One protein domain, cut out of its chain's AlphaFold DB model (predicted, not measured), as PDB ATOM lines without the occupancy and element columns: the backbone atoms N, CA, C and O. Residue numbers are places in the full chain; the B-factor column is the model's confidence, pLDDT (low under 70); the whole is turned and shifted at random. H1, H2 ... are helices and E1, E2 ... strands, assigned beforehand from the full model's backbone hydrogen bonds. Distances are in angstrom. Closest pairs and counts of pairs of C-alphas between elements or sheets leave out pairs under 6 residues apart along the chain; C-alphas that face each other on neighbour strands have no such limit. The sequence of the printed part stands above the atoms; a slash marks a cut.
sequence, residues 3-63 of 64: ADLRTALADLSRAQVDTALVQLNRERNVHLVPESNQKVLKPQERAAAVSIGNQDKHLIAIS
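This is residues 3 to 63 of the 64 residues of an uncharacterized protein of Micromonospora radicis (UniProt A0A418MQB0). Two small two-stranded sheets, E1 with E4 and E2 with E3, meet at an angle where E3 runs on into E4, and the longest helix, H2, packs beside them with its closest C-alphas at E2 and E1. The short helices H1 and H3 lie farther from the middle, with the first residue of H1 close to H3, and residues 34 to 42 make an arc from E1 to H3. The printed part has 61 residues, with three named helices and four named strands in the order H1 H2 E1 H3 E2 E3 E4; both sheets are antiparallel, and the class is mixed, helices and strands. The whole is compact, with a radius of gyration of the C-alphas of 11.2 A, and rounded, spanning 29 by 27 by 21 A.

Begin with H1, residues 3 to 8, and H2, residues 14 to 24: they are close but not clearly touching, their closest C-alphas, those of Arg 6 and Val 17, being 7.5 A apart, and their lines are about perpendicular at 76 degrees. Next comes E1, residues 30 to 33, whose Val 30 has its C-alpha 6.1 A from that of Leu 24, the closest pair of H2 and E1. Look then at H3, residues 43 to 47, which is close but not clearly touching H1, with the closest C-alphas, those of Ala 3 and Glu 45, 5.3 A apart. H2 and H3 are apart. E2, residues 50 to 52, and E3, residues 55 to 57, form a hairpin, antiparallel at 137 degrees, with N 57 and O 50 within hydrogen-bond range at 2.8 A. The closest C-alphas of H2 and E2 are those of Asp 18 and Val 50, 6.1 A apart. E3 runs on into E4, residues 59 to 62, at 67 degrees across a break of one residue. E4 is antiparallel to E1 at 155 degrees, with N 31 and O 61 within hydrogen-bond range at 2.8 A. The closest C-alphas of E1 and E3 are those of Val 33 and Lys 57, 5.1 A apart. In H1, H2 and H3 every O i to N i+4 pair is within hydrogen-bond range.

Find C-alpha 3 at (184.119, 190.725, 145.415), where H1 begins and runs 8.6 A. H2 starts at C-alpha 14, at (173.859, 188.108, 143.167), and covers 15.3 A. E1 measures 9.6 A, H3 6.2 A, and E2 and E3 6.3 A each. E4 runs 10.0 A to C-alpha 62 at (180.823, 201.064, 157.992).

The C-alphas farthest apart are those of Arg 28 and Pro 43, at 30.0 A. The printed part has no cut. The link from E1 to H3, nine residues, is short, the other links are tight, and no link is long. The mean pLDDT of the printed part is 87.9, and no printed residue is under 70.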
ATOM      1  N   ALA A   3     183.933 192.084 145.935       88.19
ATOM      2  CA  ALA A   3     184.119 190.725 145.415       88.19
ATOM      3  C   ALA A   3     184.435 189.714 146.517       88.19
ATOM      4  O   ALA A   3     183.829 188.649 146.520       88.19
ATOM      5  N   ASP A   4     185.290 190.061 147.487       88.25
ATOM      6  CA  ASP A   4     185.583 189.175 148.624       88.25
ATOM      7  C   ASP A   4     184.309 188.832 149.404       88.25
ATOM      8  O   ASP A   4     184.066 187.676 149.740       88.25
ATOM      9  N   LEU A   5     183.463 189.842 149.649       87.12
ATOM     10  CA  LEU A   5     182.189 189.656 150.340       87.12
ATOM     11  C   LEU A   5     181.272 188.711 149.555       87.12
ATOM     12  O   LEU A   5     180.630 187.848 150.145       87.12
ATOM     13  N   ARG A   6     181.229 188.833 148.225       84.69
ATOM     14  CA  ARG A   6     180.453 187.921 147.374       84.69
ATOM     15  C   ARG A   6     181.003 186.506 147.369       84.69
ATOM     16  O   ARG A   6     180.216 185.569 147.361       84.69
ATOM     17  N   THR A   7     182.321 186.345 147.391       87.69
ATOM     18  CA  THR A   7     182.950 185.027 147.509       87.69
ATOM     19  C   THR A   7     182.636 184.384 148.859       87.69
ATOM     20  O   THR A   7     182.344 183.194 148.901       87.69
ATOM     21  N   ALA A   8     182.629 185.158 149.948       87.88
ATOM     22  CA  ALA A   8     182.233 184.668 151.269       87.88
ATOM     23  C   ALA A   8     180.732 184.334 151.364       87.88
ATOM     24  O   ALA A   8     180.339 183.491 152.164       87.88
ATOM     25  N   LEU A   9     179.901 184.977 150.541       87.12
ATOM     26  CA  LEU A   9     178.455 184.766 150.446       87.12
ATOM     27  C   LEU A   9     178.071 183.963 149.192       87.12
ATOM     28  O   LEU A   9     177.029 184.225 148.593       87.12
ATOM     29  N   ALA A  10     178.907 183.006 148.778       86.75
ATOM     30  CA  ALA A  10     178.704 182.234 147.547       86.75
ATOM     31  C   ALA A  10     177.373 181.456 147.509       86.75
ATOM     32  O   ALA A  10     176.875 181.158 146.425       86.75
ATOM     33  N   ASP A  11     176.780 181.173 148.671       90.00
ATOM     34  CA  ASP A  11     175.473 180.517 148.803       90.00
ATOM     35  C   ASP A  11     174.283 181.437 148.469       90.00
ATOM     36  O   ASP A  11     173.156 180.968 148.297       90.00
ATOM     37  N   LEU A  12     174.504 182.754 148.379       88.69
ATOM     38  CA  LEU A  12     173.474 183.741 148.068       88.69
ATOM     39  C   LEU A  12     173.545 184.184 146.608       88.69
ATOM     40  O   LEU A  12     174.606 184.426 146.031       88.69
ATOM     41  N   SER A  13     172.372 184.390 146.012       89.25
ATOM     42  CA  SER A  13     172.287 184.915 144.650       89.25
ATOM     43  C   SER A  13     172.809 186.350 144.577       89.25
ATOM     44  O   SER A  13     172.593 187.153 145.488       89.25
ATOM     45  N   ARG A  14     173.389 186.732 143.427       86.44
ATOM     46  CA  ARG A  14     173.859 188.108 143.167       86.44
ATOM     47  C   ARG A  14     172.799 189.152 143.536       86.44
ATOM     48  O   ARG A  14     173.095 190.086 144.272       86.44
ATOM     49  N   ALA A  15     171.560 188.935 143.096       88.75
ATOM     50  CA  ALA A  15     170.437 189.830 143.360       88.75
ATOM     51  C   ALA A  15     170.093 189.969 144.856       88.75
ATOM     52  O   ALA A  15     169.724 191.058 145.295       88.75
ATOM     53  N   GLN A  16     170.231 188.900 145.649       90.38
ATOM     54  CA  GLN A  16     169.973 188.947 147.094       90.38
ATOM     55  C   GLN A  16     171.021 189.806 147.802       90.38
ATOM     56  O   GLN A  16     170.666 190.684 148.586       90.38
ATOM     57  N   VAL A  17     172.298 189.603 147.468       89.69
ATOM     58  CA  VAL A  17     173.403 190.399 148.019       89.69
ATOM     59  C   VAL A  17     173.286 191.867 147.597       89.69
ATOM     60  O   VAL A  17     173.413 192.746 148.444       89.69
ATOM     61  N   ASP A  18     172.971 192.150 146.326       90.31
ATOM     62  CA  ASP A  18     172.760 193.525 145.840       90.31
ATOM     63  C   ASP A  18     171.608 194.206 146.586       90.31
ATOM     64  O   ASP A  18     171.750 195.335 147.053       90.31
ATOM     65  N   THR A  19     170.483 193.508 146.761       90.88
ATOM     66  CA  THR A  19     169.325 194.038 147.493       90.88
ATOM     67  C   THR A  19     169.689 194.341 148.945       90.88
ATOM     68  O   THR A  19     169.375 195.425 149.434       90.88
ATOM     69  N   ALA A  20     170.389 193.431 149.625       90.75
ATOM     70  CA  ALA A  20     170.824 193.631 151.005       90.75
ATOM     71  C   ALA A  20     171.796 194.815 151.138       90.75
ATOM     72  O   ALA A  20     171.636 195.638 152.034       90.75
ATOM     73  N   LEU A  21     172.755 194.950 150.219       89.88
ATOM     74  CA  LEU A  21     173.697 196.071 150.200       89.88
ATOM     75  C   LEU A  21     172.999 197.410 149.939       89.88
ATOM     76  O   LEU A  21     173.315 198.402 150.591       89.88
ATOM     77  N   VAL A  22     172.020 197.440 149.033       89.88
ATOM     78  CA  VAL A  22     171.196 198.633 148.787       89.88
ATOM     79  C   VAL A  22     170.389 199.007 150.026       89.88
ATOM     80  O   VAL A  22     170.302 200.192 150.339       89.88
ATOM     81  N   GLN A  23     169.817 198.030 150.737       90.50
ATOM     82  CA  GLN A  23     169.104 198.277 151.996       90.50
ATOM     83  C   GLN A  23     170.053 198.803 153.075       90.50
ATOM     84  O   GLN A  23     169.747 199.813 153.700       90.50
ATOM     85  N   LEU A  24     171.231 198.192 153.232       88.81
ATOM     86  CA  LEU A  24     172.252 198.651 154.173       88.81
ATOM     87  C   LEU A  24     172.709 200.077 153.867       88.81
ATOM     88  O   LEU A  24     172.812 200.868 154.786       88.81
ATOM     89  N   ASN A  25     172.881 200.461 152.599       88.38
ATOM     90  CA  ASN A  25     173.232 201.839 152.221       88.38
ATOM     91  C   ASN A  25     172.186 202.894 152.639       88.38
ATOM     92  O   ASN A  25     172.434 204.092 152.506       88.38
ATOM     93  N   ARG A  26     170.983 202.483 153.062       88.06
ATOM     94  CA  ARG A  26     169.968 203.396 153.615       88.06
ATOM     95  C   ARG A  26     170.232 203.706 155.088       88.06
ATOM     96  O   ARG A  26     169.723 204.710 155.584       88.06
ATOM     97  N   GLU A  27     171.009 202.871 155.771       89.31
ATOM     98  CA  GLU A  27     171.456 203.109 157.138       89.31
ATOM     99  C   GLU A  27     172.496 204.227 157.170       89.31
ATOM    100  O   GLU A  27     173.387 204.300 156.327       89.31
ATOM    101  N   ARG A  28     172.434 205.085 158.195       82.94
ATOM    102  CA  ARG A  28     173.367 206.222 158.337       82.94
ATOM    103  C   ARG A  28     174.823 205.803 158.525       82.94
ATOM    104  O   ARG A  28     175.716 206.610 158.314       82.94
ATOM    105  N   ASN A  29     175.033 204.562 158.938       89.44
ATOM    106  CA  ASN A  29     176.330 204.033 159.321       89.44
ATOM    107  C   ASN A  29     177.000 203.257 158.188       89.44
ATOM    108  O   ASN A  29     178.144 202.850 158.344       89.44
ATOM    109  N   VAL A  30     176.315 203.022 157.064       90.56
ATOM    110  CA  VAL A  30     176.848 202.212 155.966       90.56
ATOM    111  C   VAL A  30     176.889 203.030 154.688       90.56
ATOM    112  O   VAL A  30     175.877 203.510 154.188       90.56
ATOM    113  N   HIS A  31     178.081 203.132 154.120       89.31
ATOM    114  CA  HIS A  31     178.340 203.862 152.896       89.31
ATOM    115  C   HIS A  31     178.939 202.927 151.857       89.31
ATOM    116  O   HIS A  31     180.041 202.402 152.031       89.31
ATOM    117  N   LEU A  32     178.244 202.751 150.737       89.81
ATOM    118  CA  LEU A  32     178.832 202.121 149.567       89.81
ATOM    119  C   LEU A  32     179.529 203.173 148.705       89.81
ATOM    120  O   LEU A  32     178.903 204.093 148.168       89.81
ATOM    121  N   VAL A  33     180.843 203.018 148.553       90.12
ATOM    122  CA  VAL A  33     181.698 203.971 147.839       90.12
ATOM    123  C   VAL A  33     182.370 203.309 146.632       90.12
ATOM    124  O   VAL A  33     182.643 202.102 146.631       90.12
ATOM    125  N   PRO A  34     182.585 204.059 145.541       90.38
ATOM    126  CA  PRO A  34     183.386 203.568 144.431       90.38
ATOM    127  C   PRO A  34     184.858 203.477 144.850       90.38
ATOM    128  O   PRO A  34     185.344 204.293 145.633       90.38
ATOM    129  N   GLU A  35     185.577 202.504 144.296       87.56
ATOM    130  CA  GLU A  35     187.033 202.465 144.403       87.56
ATOM    131  C   GLU A  35     187.610 203.659 143.632       87.56
ATOM    132  O   GLU A  35     187.328 203.834 142.442       87.56
ATOM    133  N   SER A  36     188.397 204.494 144.312       84.50
ATOM    134  CA  SER A  36     188.975 205.699 143.705       84.50
ATOM    135  C   SER A  36     190.032 205.337 142.669       84.50
ATOM    136  O   SER A  36     190.139 205.989 141.629       84.50
ATOM    137  N   ASN A  37     190.779 204.255 142.904       85.00
ATOM    138  CA  ASN A  37     191.771 203.785 141.953       85.00
ATOM    139  C   ASN A  37     191.191 202.715 141.017       85.00
ATOM    140  O   ASN A  37     191.546 201.539 141.064       85.00
ATOM    141  N   GLN A  38     190.310 203.118 140.102       81.44
ATOM    142  CA  GLN A  38     189.670 202.163 139.189       81.44
ATOM    143  C   GLN A  38     190.654 201.398 138.287       81.44
ATOM    144  O   GLN A  38     190.341 200.307 137.814       81.44
ATOM    145  N   LYS A  39     191.865 201.924 138.069       83.00
ATOM    146  CA  LYS A  39     192.901 201.261 137.258       83.00
ATOM    147  C   LYS A  39     193.429 199.978 137.899       83.00
ATOM    148  O   LYS A  39     193.918 199.116 137.175       83.00
ATOM    149  N   VAL A  40     193.319 199.837 139.223       84.44
ATOM    150  CA  VAL A  40     193.726 198.611 139.931       84.44
ATOM    151  C   VAL A  40     192.587 197.599 140.068       84.44
ATOM    152  O   VAL A  40     192.815 196.487 140.541       84.44
ATOM    153  N   LEU A  41     191.370 197.944 139.624       85.19
ATOM    154  CA  LEU A  41     190.235 197.027 139.662       85.19
ATOM    155  C   LEU A  41     190.459 195.859 138.707       85.19
ATOM    156  O   LEU A  41     190.434 196.006 137.474       85.19
ATOM    157  N   LYS A  42     190.581 194.671 139.294       88.38
ATOM    158  CA  LYS A  42     190.549 193.413 138.554       88.38
ATOM    159  C   LYS A  42     189.169 193.229 137.904       88.38
ATOM    160  O   LYS A  42     188.176 193.769 138.397       88.38
ATOM    161  N   PRO A  43     189.069 192.436 136.824       87.62
ATOM    162  CA  PRO A  43     187.788 192.158 136.170       87.62
ATOM    163  C   PRO A  43     186.725 191.604 137.129       87.62
ATOM    164  O   PRO A  43     185.558 191.970 137.034       87.62
ATOM    165  N   GLN A  44     187.145 190.774 138.087       84.81
ATOM    166  CA  GLN A  44     186.279 190.197 139.119       84.81
ATOM    167  C   GLN A  44     185.677 191.274 140.032       84.81
ATOM    168  O   GLN A  44     184.485 191.231 140.315       84.81
ATOM    169  N   GLU A  45     186.463 192.285 140.408       86.44
ATOM    170  CA  GLU A  45     185.997 193.402 141.240       86.44
ATOM    171  C   GLU A  45     184.968 194.267 140.525       86.44
ATOM    172  O   GLU A  45     183.964 194.662 141.114       86.44
ATOM    173  N   ARG A  46     185.184 194.515 139.229       86.25
ATOM    174  CA  ARG A  46     184.208 195.220 138.391       86.25
ATOM    175  C   ARG A  46     182.917 194.421 138.228       86.25
ATOM    176  O   ARG A  46     181.836 194.983 138.339       86.25
ATOM    177  N   ALA A  47     183.006 193.109 138.015       86.88
ATOM    178  CA  ALA A  47     181.823 192.253 137.889       86.88
ATOM    179  C   ALA A  47     181.026 192.139 139.205       86.88
ATOM    180  O   ALA A  47     179.794 192.015 139.198       86.88
ATOM    181  N   ALA A  48     181.726 192.197 140.339       86.69
ATOM    182  CA  ALA A  48     181.143 192.139 141.673       86.69
ATOM    183  C   ALA A  48     180.568 193.476 142.165       86.69
ATOM    184  O   ALA A  48     179.928 193.487 143.220       86.69
ATOM    185  N   ALA A  49     180.763 194.574 141.429       90.62
ATOM    186  CA  ALA A  49     180.276 195.890 141.813       90.62
ATOM    187  C   ALA A  49     178.741 195.942 141.913       90.62
ATOM    188  O   ALA A  49     178.017 195.269 141.166       90.62
ATOM    189  N   VAL A  50     178.252 196.766 142.843       90.38
ATOM    190  CA  VAL A  50     176.819 197.047 143.013       90.38
ATOM    191  C   VAL A  50     176.510 198.405 142.412       90.38
ATOM    192  O   VAL A  50     177.096 199.406 142.818       90.38
ATOM    193  N   SER A  51     175.567 198.451 141.474       89.62
ATOM    194  CA  SER A  51     175.140 199.708 140.867       89.62
ATOM    195  C   SER A  51     174.057 200.365 141.721       89.62
ATOM    196  O   SER A  51     172.968 199.816 141.889       89.62
ATOM    197  N   ILE A  52     174.355 201.539 142.278       86.44
ATOM    198  CA  ILE A  52     173.421 202.336 143.084       86.44
ATOM    199  C   ILE A  52     173.381 203.742 142.502       86.44
ATOM    200  O   ILE A  52     174.408 204.414 142.431       86.44
ATOM    201  N   GLY A  53     172.198 204.193 142.075       83.31
ATOM    202  CA  GLY A  53     172.039 205.527 141.488       83.31
ATOM    203  C   GLY A  53     172.896 205.733 140.234       83.31
ATOM    204  O   GLY A  53     173.479 206.800 140.065       83.31
ATOM    205  N   ASN A  54     173.001 204.704 139.383       85.62
ATOM    206  CA  ASN A  54     173.817 204.701 138.164       85.62
ATOM    207  C   ASN A  54     175.336 204.834 138.407       85.62
ATOM    208  O   ASN A  54     176.080 205.257 137.522       85.62
ATOM    209  N   GLN A  55     175.807 204.494 139.611       87.75
ATOM    210  CA  GLN A  55     177.228 204.391 139.926       87.75
ATOM    211  C   GLN A  55     177.579 203.024 140.499       87.75
ATOM    212  O   GLN A  55     176.961 202.567 141.461       87.75
ATOM    213  N   ASP A  56     178.649 202.439 139.968       90.62
ATOM    214  CA  ASP A  56     179.198 201.183 140.457       90.62
ATOM    215  C   ASP A  56     180.014 201.403 141.732       90.62
ATOM    216  O   ASP A  56     181.050 202.082 141.765       90.62
ATOM    217  N   LYS A  57     179.520 200.819 142.817       91.38
ATOM    218  CA  LYS A  57     180.171 200.804 144.118       91.38
ATOM    219  C   LYS A  57     180.971 199.517 144.248       91.38
ATOM    220  O   LYS A  57     180.504 198.446 143.865       91.38
ATOM    221  N   HIS A  58     182.176 199.645 144.788       91.12
ATOM    222  CA  HIS A  58     183.161 198.558 144.877       91.12
ATOM    223  C   HIS A  58     183.559 198.267 146.329       91.12
ATOM    224  O   HIS A  58     184.019 197.171 146.649       91.12
ATOM    225  N   LEU A  59     183.343 199.243 147.212       89.88
ATOM    226  CA  LEU A  59     183.693 199.195 148.618       89.88
ATOM    227  C   LEU A  59     182.457 199.443 149.477       89.88
ATOM    228  O   LEU A  59     181.564 200.208 149.110       89.88
ATOM    229  N   ILE A  60     182.461 198.822 150.650       89.00
ATOM    230  CA  ILE A  60     181.540 199.102 151.743       89.00
ATOM    231  C   ILE A  60     182.354 199.687 152.897       89.00
ATOM    232  O   ILE A  60     183.363 199.111 153.304       89.00
ATOM    233  N   ALA A  61     181.932 200.842 153.392       89.00
ATOM    234  CA  ALA A  61     182.474 201.489 154.573       89.00
ATOM    235  C   ALA A  61     181.386 201.507 155.644       89.00
ATOM    236  O   ALA A  61     180.257 201.910 155.372       89.00
ATOM    237  N   ILE A  62     181.725 201.046 156.844       87.38
ATOM    238  CA  ILE A  62     180.823 201.064 157.992       87.38
ATOM    239  C   ILE A  62     181.459 201.966 159.041       87.38
ATOM    240  O   ILE A  62     182.578 201.703 159.481       87.38
ATOM    241  N   SER A  63     180.758 203.032 159.402       81.06
ATOM    242  CA  SER A  63     181.166 203.992 160.425       81.06
ATOM    243  C   SER A  63     180.374 203.716 161.700       81.06
ATOM    244  O   SER A  63     179.175 203.454 161.628       81.06
TER     245      SER A  63